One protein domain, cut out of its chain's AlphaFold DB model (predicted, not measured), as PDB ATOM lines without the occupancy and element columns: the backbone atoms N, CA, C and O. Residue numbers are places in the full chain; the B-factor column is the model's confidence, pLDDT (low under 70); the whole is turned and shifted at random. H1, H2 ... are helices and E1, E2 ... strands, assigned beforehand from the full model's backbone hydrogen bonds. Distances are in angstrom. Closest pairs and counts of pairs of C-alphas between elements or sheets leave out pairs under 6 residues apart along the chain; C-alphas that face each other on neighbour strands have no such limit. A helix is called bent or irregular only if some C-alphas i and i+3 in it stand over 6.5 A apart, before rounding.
ATOM      1  N   GLU A   6     381.214 336.432 866.627       89.94
ATOM      2  CA  GLU A   6     381.784 335.162 867.062       89.94
ATOM      3  C   GLU A   6     383.308 335.147 866.904       89.94
ATOM      4  O   GLU A   6     384.023 334.903 867.880       89.94
ATOM      5  N   LEU A   7     383.805 335.486 865.713       88.56
ATOM      6  CA  LEU A   7     385.234 335.615 865.448       88.56
ATOM      7  C   LEU A   7     385.870 336.692 866.335       88.56
ATOM      8  O   LEU A   7     386.979 336.491 866.823       88.56
ATOM      9  N   LEU A   8     385.163 337.797 866.599       89.75
ATOM     10  CA  LEU A   8     385.631 338.848 867.510       89.75
ATOM     11  C   LEU A   8     385.811 338.316 868.930       89.75
ATOM     12  O   LEU A   8     386.827 338.603 869.556       89.75
ATOM     13  N   GLY A   9     384.873 337.513 869.430       93.00
ATOM     14  CA  GLY A   9     385.003 336.905 870.753       93.00
ATOM     15  C   GLY A   9     386.197 335.961 870.858       93.00
ATOM     16  O   GLY A   9     386.872 335.931 871.883       93.00
ATOM     17  N   TYR A  10     386.492 335.223 869.792       91.75
ATOM     18  CA  TYR A  10     387.661 334.356 869.738       91.75
ATOM     19  C   TYR A  10     388.979 335.132 869.679       91.75
ATOM     20  O   TYR A  10     389.932 334.779 870.370       91.75
ATOM     21  N   TYR A  11     389.019 336.195 868.877       89.94
ATOM     22  CA  TYR A  11     390.173 337.080 868.781       89.94
ATOM     23  C   TYR A  11     390.463 337.769 870.120       89.94
ATOM     24  O   TYR A  11     391.584 337.728 870.621       89.94
ATOM     25  N   LEU A  12     389.421 338.306 870.760       91.81
ATOM     26  CA  LEU A  12     389.508 338.915 872.084       91.81
ATOM     27  C   LEU A  12     389.975 337.948 873.162       91.81
ATOM     28  O   LEU A  12     390.785 338.328 874.002       91.81
ATOM     29  N   ALA A  13     389.482 336.708 873.144       93.69
ATOM     30  CA  ALA A  13     389.950 335.690 874.072       93.69
ATOM     31  C   ALA A  13     391.461 335.453 873.909       93.69
ATOM     32  O   ALA A  13     392.168 335.431 874.910       93.69
ATOM     33  N   GLY A  14     391.965 335.369 872.671       91.50
ATOM     34  CA  GLY A  14     393.399 335.241 872.384       91.50
ATOM     35  C   GLY A  14     394.239 336.413 872.907       91.50
ATOM     36  O   GLY A  14     395.231 336.195 873.600       91.50
ATOM     37  N   LEU A  15     393.803 337.654 872.664       90.44
ATOM     38  CA  LEU A  15     394.479 338.848 873.193       90.44
ATOM     39  C   LEU A  15     394.478 338.886 874.726       90.44
ATOM     40  O   LEU A  15     395.491 339.204 875.348       90.44
ATOM     41  N   ILE A  16     393.348 338.533 875.349       92.75
ATOM     42  CA  ILE A  16     393.234 338.500 876.809       92.75
ATOM     43  C   ILE A  16     394.116 337.403 877.408       92.75
ATOM     44  O   ILE A  16     394.698 337.628 878.470       92.75
ATOM     45  N   GLU A  17     394.246 336.245 876.758       90.94
ATOM     46  CA  GLU A  17     395.168 335.182 877.179       90.94
ATOM     47  C   GLU A  17     396.610 335.669 877.251       90.94
ATOM     48  O   GLU A  17     397.299 335.398 878.237       90.94
ATOM     49  N   GLY A  18     397.036 336.421 876.239       88.44
ATOM     50  CA  GLY A  18     398.382 336.960 876.161       88.44
ATOM     51  C   GLY A  18     398.664 338.044 877.190       88.44
ATOM     52  O   GLY A  18     399.388 337.808 878.158       88.44
ATOM     53  N   ASP A  19     398.019 339.199 877.016       87.06
ATOM     54  CA  ASP A  19     398.369 340.450 877.707       87.06
ATOM     55  C   ASP A  19     397.190 341.083 878.467       87.06
ATOM     56  O   ASP A  19     397.231 342.249 878.879       87.06
ATOM     57  N   GLY A  20     396.108 340.322 878.656       91.81
ATOM     58  CA  GLY A  20     394.920 340.801 879.353       91.81
ATOM     59  C   GLY A  20     394.915 340.598 880.869       91.81
ATOM     60  O   GLY A  20     395.634 339.770 881.431       91.81
ATOM     61  N   TYR A  21     394.009 341.292 881.544       94.75
ATOM     62  CA  TYR A  21     393.698 341.085 882.956       94.75
ATOM     63  C   TYR A  21     392.186 341.128 883.173       94.75
ATOM     64  O   TYR A  21     391.516 342.014 882.650       94.75
ATOM     65  N   ILE A  22     391.655 340.174 883.944       96.94
ATOM     66  CA  ILE A  22     390.246 340.135 884.347       96.94
ATOM     67  C   ILE A  22     390.175 340.402 885.855       96.94
ATOM     68  O   ILE A  22     390.512 339.547 886.682       96.94
ATOM     69  N   GLY A  23     389.750 341.613 886.204       96.06
ATOM     70  CA  GLY A  23     389.530 342.079 887.567       96.06
ATOM     71  C   GLY A  23     388.045 342.185 887.912       96.06
ATOM     72  O   GLY A  23     387.168 341.987 887.073       96.06
ATOM     73  N   THR A  24     387.749 342.520 889.170       94.12
ATOM     74  CA  THR A  24     386.364 342.699 889.646       94.12
ATOM     75  C   THR A  24     385.672 343.879 888.965       94.12
ATOM     76  O   THR A  24     384.487 343.829 888.667       94.12
ATOM     77  N   ARG A  25     386.407 344.974 888.737       93.88
ATOM     78  CA  ARG A  25     385.856 346.237 888.218       93.88
ATOM     79  C   ARG A  25     386.348 346.588 886.821       93.88
ATOM     80  O   ARG A  25     385.883 347.567 886.249       93.88
ATOM     81  N   GLU A  26     387.235 345.781 886.258       94.50
ATOM     82  CA  GLU A  26     387.851 346.057 884.967       94.50
ATOM     83  C   GLU A  26     388.200 344.769 884.223       94.50
ATOM     84  O   GLU A  26     388.554 343.757 884.829       94.50
ATOM     85  N   ILE A  27     388.134 344.833 882.898       95.38
ATOM     86  CA  ILE A  27     388.917 343.964 882.021       95.38
ATOM     87  C   ILE A  27     389.899 344.884 881.295       95.38
ATOM     88  O   ILE A  27     389.497 345.944 880.818       95.38
ATOM     89  N   ILE A  28     391.171 344.508 881.228       93.25
ATOM     90  CA  ILE A  28     392.223 345.288 880.561       93.25
ATOM     91  C   ILE A  28     392.839 344.432 879.464       93.25
ATOM     92  O   ILE A  28     393.072 343.242 879.678       93.25
ATOM     93  N   ILE A  29     393.140 345.041 878.318       91.00
ATOM     94  CA  ILE A  29     394.051 344.492 877.308       91.00
ATOM     95  C   ILE A  29     395.170 345.509 877.107       91.00
ATOM     96  O   ILE A  29     394.912 346.645 876.703       91.00
ATOM     97  N   SER A  30     396.407 345.108 877.391       88.31
ATOM     98  CA  SER A  30     397.571 345.964 877.157       88.31
ATOM     99  C   SER A  30     397.986 345.855 875.693       88.31
ATOM    100  O   SER A  30     398.225 344.757 875.206       88.31
ATOM    101  N   ILE A  31     398.061 346.982 874.980       85.94
ATOM    102  CA  ILE A  31     398.469 347.023 873.569       85.94
ATOM    103  C   ILE A  31     399.665 347.959 873.439       85.94
ATOM    104  O   ILE A  31     399.657 349.075 873.961       85.94
ATOM    105  N   HIS A  32     400.699 347.511 872.730       86.56
ATOM    106  CA  HIS A  32     401.881 348.323 872.483       86.56
ATOM    107  C   HIS A  32     401.550 349.533 871.590       86.56
ATOM    108  O   HIS A  32     400.757 349.440 870.655       86.56
ATOM    109  N   ILE A  33     402.205 350.677 871.819       87.44
ATOM    110  CA  ILE A  33     401.916 351.926 871.087       87.44
ATOM    111  C   ILE A  33     402.114 351.800 869.566       87.44
ATOM    112  O   ILE A  33     401.399 352.428 868.786       87.44
ATOM    113  N   LYS A  34     403.039 350.933 869.125       87.88
ATOM    114  CA  LYS A  34     403.254 350.614 867.696       87.88
ATOM    115  C   LYS A  34     402.010 350.007 867.027       87.88
ATOM    116  O   LYS A  34     401.859 350.134 865.814       87.88
ATOM    117  N   ASP A  35     401.108 349.414 867.806       86.00
ATOM    118  CA  ASP A  35     399.881 348.761 867.343       86.00
ATOM    119  C   ASP A  35     398.620 349.588 867.637       86.00
ATOM    120  O   ASP A  35     397.499 349.091 867.533       86.00
ATOM    121  N   ILE A  36     398.771 350.888 867.925       88.19
ATOM    122  CA  ILE A  36     397.650 351.787 868.245       88.19
ATOM    123  C   ILE A  36     396.561 351.816 867.159       88.19
ATOM    124  O   ILE A  36     395.378 351.947 867.464       88.19
ATOM    125  N   LYS A  37     396.922 351.638 865.880       89.19
ATOM    126  CA  LYS A  37     395.940 351.541 864.785       89.19
ATOM    127  C   LYS A  37     395.048 350.302 864.928       89.19
ATOM    128  O   LYS A  37     393.833 350.409 864.766       89.19
ATOM    129  N   ASN A  38     395.641 349.155 865.272       85.31
ATOM    130  CA  ASN A  38     394.911 347.910 865.524       85.31
ATOM    131  C   ASN A  38     394.039 348.047 866.770       85.31
ATOM    132  O   ASN A  38     392.889 347.611 866.760       85.31
ATOM    133  N   ALA A  39     394.550 348.741 867.793       87.06
ATOM    134  CA  ALA A  39     393.765 349.118 868.954       87.06
ATOM    135  C   ALA A  39     392.512 349.890 868.503       87.06
ATOM    136  O   ALA A  39     391.400 349.428 868.735       87.06
ATOM    137  N   TYR A  40     392.643 351.012 867.780       88.44
ATOM    138  CA  TYR A  40     391.476 351.820 867.382       88.44
ATOM    139  C   TYR A  40     390.443 351.034 866.571       88.44
ATOM    140  O   TYR A  40     389.237 351.228 866.752       88.44
ATOM    141  N   TYR A  41     390.899 350.121 865.714       87.31
ATOM    142  CA  TYR A  41     390.013 349.209 865.000       87.31
ATOM    143  C   TYR A  41     389.243 348.292 865.962       87.31
ATOM    144  O   TYR A  41     388.017 348.198 865.875       87.31
ATOM    145  N   LEU A  42     389.936 347.690 866.929       86.25
ATOM    146  CA  LEU A  42     389.338 346.846 867.959       86.25
ATOM    147  C   LEU A  42     388.331 347.623 868.827       86.25
ATOM    148  O   LEU A  42     387.219 347.140 869.043       86.25
ATOM    149  N   LYS A  43     388.653 348.857 869.236       87.50
ATOM    150  CA  LYS A  43     387.724 349.753 869.953       87.50
ATOM    151  C   LYS A  43     386.447 349.988 869.150       87.50
ATOM    152  O   LYS A  43     385.349 349.847 869.684       87.50
ATOM    153  N   LYS A  44     386.572 350.290 867.852       87.19
ATOM    154  CA  LYS A  44     385.419 350.496 866.961       87.19
ATOM    155  C   LYS A  44     384.544 349.244 866.848       87.19
ATOM    156  O   LYS A  44     383.327 349.362 866.751       87.19
ATOM    157  N   MET A  45     385.151 348.059 866.859       86.06
ATOM    158  CA  MET A  45     384.433 346.786 866.773       86.06
ATOM    159  C   MET A  45     383.687 346.413 868.056       86.06
ATOM    160  O   MET A  45     382.590 345.861 867.987       86.06
ATOM    161  N   ILE A  46     384.289 346.677 869.214       84.88
ATOM    162  CA  ILE A  46     383.722 346.323 870.522       84.88
ATOM    163  C   ILE A  46     382.702 347.368 870.982       84.88
ATOM    164  O   ILE A  46     381.742 347.028 871.670       84.88
ATOM    165  N   GLY A  47     382.907 348.628 870.591       85.38
ATOM    166  CA  GLY A  47     382.109 349.775 871.024       85.38
ATOM    167  C   GLY A  47     382.570 350.390 872.351       85.38
ATOM    168  O   GLY A  47     381.921 351.310 872.836       85.38
ATOM    169  N   TYR A  48     383.682 349.916 872.921       81.62
ATOM    170  CA  TYR A  48     384.228 350.355 874.210       81.62
ATOM    171  C   TYR A  48     385.758 350.512 874.146       81.62
ATOM    172  O   TYR A  48     386.403 349.979 873.242       81.62
ATOM    173  N   ASP A  49     386.335 351.245 875.105       80.25
ATOM    174  CA  ASP A  49     387.790 351.385 875.290       80.25
ATOM    175  C   ASP A  49     388.469 350.066 875.704       80.25
ATOM    176  O   ASP A  49     387.804 349.142 876.151       80.25
ATOM    177  N   TYR A  50     389.802 349.973 875.601       76.19
ATOM    178  CA  TYR A  50     390.572 348.755 875.958       76.19
ATOM    179  C   TYR A  50     390.643 348.475 877.455       76.19
ATOM    180  O   TYR A  50     391.117 347.415 877.868       76.19
ATOM    181  N   VAL A  51     390.200 349.446 878.253       79.81
ATOM    182  CA  VAL A  51     389.919 349.231 879.658       79.81
ATOM    183  C   VAL A  51     388.419 349.312 879.871       79.81
ATOM    184  O   VAL A  51     387.793 350.365 879.756       79.81
ATOM    185  N   PHE A  52     387.837 348.159 880.165       87.62
ATOM    186  CA  PHE A  52     386.400 347.976 880.280       87.62
ATOM    187  C   PHE A  52     385.979 348.195 881.739       87.62
ATOM    188  O   PHE A  52     385.874 347.242 882.508       87.62
ATOM    189  N   TYR A  53     385.774 349.455 882.132       89.44
ATOM    190  CA  TYR A  53     385.438 349.840 883.514       89.44
ATOM    191  C   TYR A  53     383.944 349.821 883.847       89.44
ATOM    192  O   TYR A  53     383.571 349.647 885.009       89.44
ATOM    193  N   THR A  54     383.069 350.029 882.864       90.50
ATOM    194  CA  THR A  54     381.623 350.028 883.121       90.50
ATOM    195  C   THR A  54     381.103 348.600 883.215       90.50
ATOM    196  O   THR A  54     381.667 347.669 882.629       90.50
ATOM    197  N   LYS A  55     380.014 348.409 883.966       92.38
ATOM    198  CA  LYS A  55     379.393 347.089 884.116       92.38
ATOM    199  C   LYS A  55     378.948 346.543 882.756       92.38
ATOM    200  O   LYS A  55     379.142 345.367 882.462       92.38
ATOM    201  N   GLU A  56     378.433 347.421 881.905       92.69
ATOM    202  CA  GLU A  56     377.952 347.134 880.556       92.69
ATOM    203  C   GLU A  56     379.102 346.712 879.633       92.69
ATOM    204  O   GLU A  56     378.985 345.714 878.922       92.69
ATOM    205  N   ALA A  57     380.237 347.420 879.687       92.25
ATOM    206  CA  ALA A  57     381.423 347.096 878.897       92.25
ATOM    207  C   ALA A  57     382.019 345.741 879.306       92.25
ATOM    208  O   ALA A  57     382.291 344.897 878.446       92.25
ATOM    209  N   ARG A  58     382.158 345.492 880.617       95.00
ATOM    210  CA  ARG A  58     382.618 344.192 881.133       95.00
ATOM    211  C   ARG A  58     381.688 343.066 880.717       95.00
ATOM    212  O   ARG A  58     382.167 342.036 880.253       95.00
ATOM    213  N   TYR A  59     380.376 343.266 880.838       95.62
ATOM    214  CA  TYR A  59     379.401 342.257 880.437       95.62
ATOM    215  C   TYR A  59     379.478 341.954 878.938       95.62
ATOM    216  O   TYR A  59     379.461 340.788 878.542       95.62
ATOM    217  N   ALA A  60     379.617 342.987 878.099       93.88
ATOM    218  CA  ALA A  60     379.754 342.826 876.657       93.88
ATOM    219  C   ALA A  60     380.986 341.981 876.295       93.88
ATOM    220  O   ALA A  60     380.867 341.021 875.531       93.88
ATOM    221  N   VAL A  61     382.145 342.281 876.887       94.94
ATOM    222  CA  VAL A  61     383.378 341.511 876.666       94.94
ATOM    223  C   VAL A  61     383.261 340.101 877.236       94.94
ATOM    224  O   VAL A  61     383.569 339.142 876.530       94.94
ATOM    225  N   PHE A  62     382.755 339.949 878.462       96.75
ATOM    226  CA  PHE A  62     382.530 338.642 879.080       96.75
ATOM    227  C   PHE A  62     381.672 337.751 878.180       96.75
ATOM    228  O   PHE A  62     382.071 336.630 877.875       96.75
ATOM    229  N   LYS A  63     380.549 338.260 877.665       95.75
ATOM    230  CA  LYS A  63     379.671 337.515 876.753       95.75
ATOM    231  C   LYS A  63     380.383 337.085 875.469       95.75
ATOM    232  O   LYS A  63     380.126 335.991 874.969       95.75
ATOM    233  N   LEU A  64     381.272 337.923 874.934       95.25
ATOM    234  CA  LEU A  64     382.050 337.595 873.740       95.25
ATOM    235  C   LEU A  64     383.042 336.455 874.003       95.25
ATOM    236  O   LEU A  64     383.106 335.526 873.195       95.25
ATOM    237  N   ILE A  65     383.772 336.494 875.122       95.75
ATOM    238  CA  ILE A  65     384.873 335.559 875.419       95.75
ATOM    239  C   ILE A  65     384.449 334.305 876.194       95.75
ATOM    240  O   ILE A  65     385.217 333.345 876.271       95.75
ATOM    241  N   ASN A  66     383.252 334.285 876.785       96.81
ATOM    242  CA  ASN A  66     382.776 333.149 877.571       96.81
ATOM    243  C   ASN A  66     382.727 331.880 876.698       96.81
ATOM    244  O   ASN A  66     382.146 331.880 875.610       96.81
ATOM    245  N   GLY A  67     383.387 330.812 877.153       96.06
ATOM    246  CA  GLY A  67     383.560 329.569 876.388       96.06
ATOM    247  C   GLY A  67     384.653 329.607 875.311       96.06
ATOM    248  O   GLY A  67     384.782 328.657 874.542       96.06
ATOM    249  N   LYS A  68     385.427 330.697 875.221       95.62
ATOM    250  CA  LYS A  68     386.512 330.885 874.236       95.62
ATOM    251  C   LYS A  68     387.895 331.071 874.866       95.62
ATOM    252  O   LYS A  68     388.890 330.983 874.158       95.62
ATOM    253  N   ILE A  69     387.950 331.305 876.176       94.38
ATOM    254  CA  ILE A  69     389.178 331.326 876.984       94.38
ATOM    255  C   ILE A  69     389.860 329.955 876.930       94.38
ATOM    256  O   ILE A  69     389.190 328.933 877.078       94.38
ATOM    257  N   LEU A  70     391.170 329.931 876.707       92.31
ATOM    258  CA  LEU A  70     391.935 328.715 876.429       92.31
ATOM    259  C   LEU A  70     392.594 328.151 877.690       92.31
ATOM    260  O   LEU A  70     392.590 326.942 877.907       92.31
ATOM    261  N   GLY A  71     393.176 329.024 878.508       91.12
ATOM    262  CA  GLY A  71     393.991 328.689 879.665       91.12
ATOM    263  C   GLY A  71     393.197 328.717 880.962       91.12
ATOM    264  O   GLY A  71     392.303 329.546 881.179       91.12
ATOM    265  N   LYS A  72     393.572 327.833 881.891       92.81
ATOM    266  CA  LYS A  72     392.913 327.758 883.201       92.81
ATOM    267  C   LYS A  72     393.035 329.075 883.971       92.81
ATOM    268  O   LYS A  72     392.075 329.504 884.599       92.81
ATOM    269  N   TYR A  73     394.182 329.748 883.874       92.94
ATOM    270  CA  TYR A  73     394.453 330.969 884.630       92.94
ATOM    271  C   TYR A  73     393.424 332.086 884.385       92.94
ATOM    272  O   TYR A  73     392.885 332.640 885.343       92.94
ATOM    273  N   LYS A  74     393.105 332.402 883.122       94.31
ATOM    274  CA  LYS A  74     392.125 333.456 882.797       94.31
ATOM    275  C   LYS A  74     390.703 333.037 883.160       94.31
ATOM    276  O   LYS A  74     389.917 333.859 883.627       94.31
ATOM    277  N   ARG A  75     390.368 331.748 883.024       95.94
ATOM    278  CA  ARG A  75     389.074 331.227 883.486       95.94
ATOM    279  C   ARG A  75     388.935 331.337 885.007       95.94
ATOM    280  O   ARG A  75     387.884 331.742 885.495       95.94
ATOM    281  N   ASP A  76     389.987 331.018 885.750       95.94
ATOM    282  CA  ASP A  76     390.003 331.120 887.208       95.94
ATOM    283  C   ASP A  76     389.883 332.579 887.673       95.94
ATOM    284  O   ASP A  76     389.283 332.828 888.717       95.94
ATOM    285  N   GLN A  77     390.362 333.557 886.889       96.94
ATOM    286  CA  GLN A  77     390.073 334.972 887.148       96.94
ATOM    287  C   GLN A  77     388.566 335.259 887.069       96.94
ATOM    288  O   GLN A  77     388.026 335.817 888.019       96.94
ATOM    289  N   LEU A  78     387.856 334.819 886.023       97.69
ATOM    290  CA  LEU A  78     386.395 335.001 885.930       97.69
ATOM    291  C   LEU A  78     385.661 334.418 887.151       97.69
ATOM    292  O   LEU A  78     384.785 335.074 887.718       97.69
ATOM    293  N   VAL A  79     386.049 333.210 887.579       97.69
ATOM    294  CA  VAL A  79     385.461 332.530 888.747       97.69
ATOM    295  C   VAL A  79     385.777 333.282 890.038       97.69
ATOM    296  O   VAL A  79     384.878 333.580 890.821       97.69
ATOM    297  N   LYS A  80     387.049 333.639 890.259       97.88
ATOM    298  CA  LYS A  80     387.497 334.376 891.451       97.88
ATOM    299  C   LYS A  80     386.765 335.709 891.598       97.88
ATOM    300  O   LYS A  80     386.433 336.099 892.714       97.88
ATOM    301  N   GLN A  81     386.521 336.387 890.479       97.44
ATOM    302  CA  GLN A  81     385.832 337.672 890.447       97.44
ATOM    303  C   GLN A  81     384.300 337.552 890.415       97.44
ATOM    304  O   GLN A  81     383.631 338.577 890.355       97.44
ATOM    305  N   LYS A  82     383.736 336.335 890.501       97.25
ATOM    306  CA  LYS A  82     382.288 336.069 890.593       97.25
ATOM    307  C   LYS A  82     381.473 336.639 889.426       97.25
ATOM    308  O   LYS A  82     380.355 337.123 889.615       97.25
ATOM    309  N   TYR A  83     382.021 336.576 888.210       97.56
ATOM    310  CA  TYR A  83     381.350 337.082 887.003       97.56
ATOM    311  C   TYR A  83     380.028 336.357 886.714       97.56
ATOM    312  O   TYR A  83     379.107 336.942 886.146       97.56
ATOM    313  N   ASP A  84     379.916 335.095 887.121       97.44
ATOM    314  CA  ASP A  84     378.683 334.321 887.034       97.44
ATOM    315  C   ASP A  84     377.551 334.904 887.878       97.44
ATOM    316  O   ASP A  84     376.418 334.986 887.404       97.44
ATOM    317  N   ILE A  85     377.874 335.363 889.088       97.44
ATOM    318  CA  ILE A  85     376.929 336.003 890.005       97.44
ATOM    319  C   ILE A  85     376.636 337.435 889.548       97.44
ATOM    320  O   ILE A  85     375.473 337.813 889.432       97.44
ATOM    321  N   GLU A  86     377.671 338.232 889.257       96.88
ATOM    322  CA  GLU A  86     377.520 339.651 888.893       96.88
ATOM    323  C   GLU A  86     376.635 339.855 887.655       96.88
ATOM    324  O   GLU A  86     375.838 340.802 887.599       96.88
ATOM    325  N   PHE A  87     376.781 338.965 886.670       97.12
ATOM    326  CA  PHE A  87     376.091 339.037 885.385       97.12
ATOM    327  C   PHE A  87     374.983 337.996 885.215       97.12
ATOM    328  O   PHE A  87     374.437 337.880 884.115       97.12
ATOM    329  N   ASN A  88     374.664 337.229 886.264       97.31
ATOM    330  CA  ASN A  88     373.678 336.145 886.231       97.31
ATOM    331  C   ASN A  88     373.837 335.242 884.988       97.31
ATOM    332  O   ASN A  88     372.895 334.991 884.236       97.31
ATOM    333  N   THR A  89     375.077 334.850 884.688       97.25
ATOM    334  CA  THR A  89     375.437 334.152 883.445       97.25
ATOM    335  C   THR A  89     376.524 333.124 883.732       97.25
ATOM    336  O   THR A  89     377.640 333.479 884.092       97.25
ATOM    337  N   LYS A  90     376.243 331.838 883.510       98.00
ATOM    338  CA  LYS A  90     377.195 330.750 883.786       98.00
ATOM    339  C   LYS A  90     378.541 330.953 883.072       98.00
ATOM    340  O   LYS A  90     378.583 331.139 881.854       98.00
ATOM    341  N   ILE A  91     379.645 330.817 883.810       98.12
ATOM    342  CA  ILE A  91     380.992 330.732 883.228       98.12
ATOM    343  C   ILE A  91     381.152 329.365 882.555       98.12
ATOM    344  O   ILE A  91     381.049 328.313 883.196       98.12
ATOM    345  N   LEU A  92     381.401 329.380 881.250       97.75
ATOM    346  CA  LEU A  92     381.525 328.176 880.438       97.75
ATOM    347  C   LEU A  92     382.897 327.490 880.630       97.75
ATOM    348  O   LEU A  92     383.830 328.070 881.204       97.75
ATOM    349  N   PRO A  93     383.029 326.220 880.208       96.50
ATOM    350  CA  PRO A  93     384.318 325.531 880.149       96.50
ATOM    351  C   PRO A  93     385.327 326.231 879.226       96.50
ATOM    352  O   PRO A  93     384.980 327.155 878.491       96.50
ATOM    353  N   LEU A  94     386.581 325.771 879.272       95.25
ATOM    354  CA  LEU A  94     387.627 326.242 878.363       95.25
ATOM    355  C   LEU A  94     387.239 325.970 876.904       95.25
ATOM    356  O   LEU A  94     386.636 324.942 876.587       95.25
ATOM    357  N   GLY A  95     387.589 326.907 876.032       92.75
ATOM    358  CA  GLY A  95     387.411 326.782 874.596       92.75
ATOM    359  C   GLY A  95     388.370 325.763 873.987       92.75
ATOM    360  O   GLY A  95     389.387 325.385 874.571       92.75
ATOM    361  N   LYS A  96     388.059 325.333 872.762       91.06
ATOM    362  CA  LYS A  96     388.967 324.500 871.972       91.06
ATOM    363  C   LYS A  96     390.228 325.299 871.632       91.06
ATOM    364  O   LYS A  96     390.123 326.420 871.137       91.06
ATOM    365  N   PHE A  97     391.394 324.699 871.865       87.81
ATOM    366  CA  PHE A  97     392.679 325.304 871.528       87.81
ATOM    367  C   PHE A  97     392.760 325.669 870.043       87.81
ATOM    368  O   PHE A  97     392.441 324.857 869.172       87.81
TER     369      PHE A  97
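Overview. This is residues 6 to 97 of the 216 residues of the protein "Intron-encoded DNA endonuclease aI5 beta" of Cyberlindnera fabianii (UniProt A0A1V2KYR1). A short two-stranded hairpin, E1 and E2, lies near the middle, with H1, H3 and H4 set around it. H2 reaches out at one end, where residues 32 to 38 stick out, and the small H5 lies toward the other end. The 92 printed residues hold five named helices and two named strands, in the order H1 E1 E2 H2 H3 H4 H5; the sheet E1 - E2 is antiparallel and the class is mostly helix. The whole is compact, with a radius of gyration of the C-alphas of 12.3 A and spans of 35 by 29 by 20 A.

Along the chain. H1, residues 6 to 19, begins at C-alpha 6 (381.784, 335.162, 867.062) and is 20.4 A long. E1 is residues 20 to 22 and E2 residues 27 to 29. H2, residues 33 to 46, is 19.0 A long and irregular: C-alphas 34 and 37 are 7.9 A apart. H3, residues 55 to 65, spans 15.4 A, and H4, residues 72 to 80, 11.9 A. H5, residues 83 to 86, ends at C-alpha 86 (377.520, 339.651, 888.893).

Arrangement. H1 touches H3, about perpendicular at 79 degrees; their closest C-alphas, of Gly 9 and Leu 64, are 4.3 A apart. In the hairpin E1 and E2, N 21 and O 28 are 2.9 A apart, within hydrogen-bond range. The closest C-alphas of E1 and H4, of Ile 22 and Gln 77, are 5.9 A apart. H1 and H2 are near each other, and so are H3 and H5; H2 and H4 are apart. Every O i to N i+4 pair is within hydrogen-bond range in H1, H3 and H4, and 8 of 10 in H2; H5 is too short for one.

Size, cuts and confidence. The C-alphas farthest apart, of Lys 34 and Asn 88, are 37.8 A apart. The printed part has no cut and no long link between its elements. Its mean pLDDT is 92.0, and no printed residue is under 70.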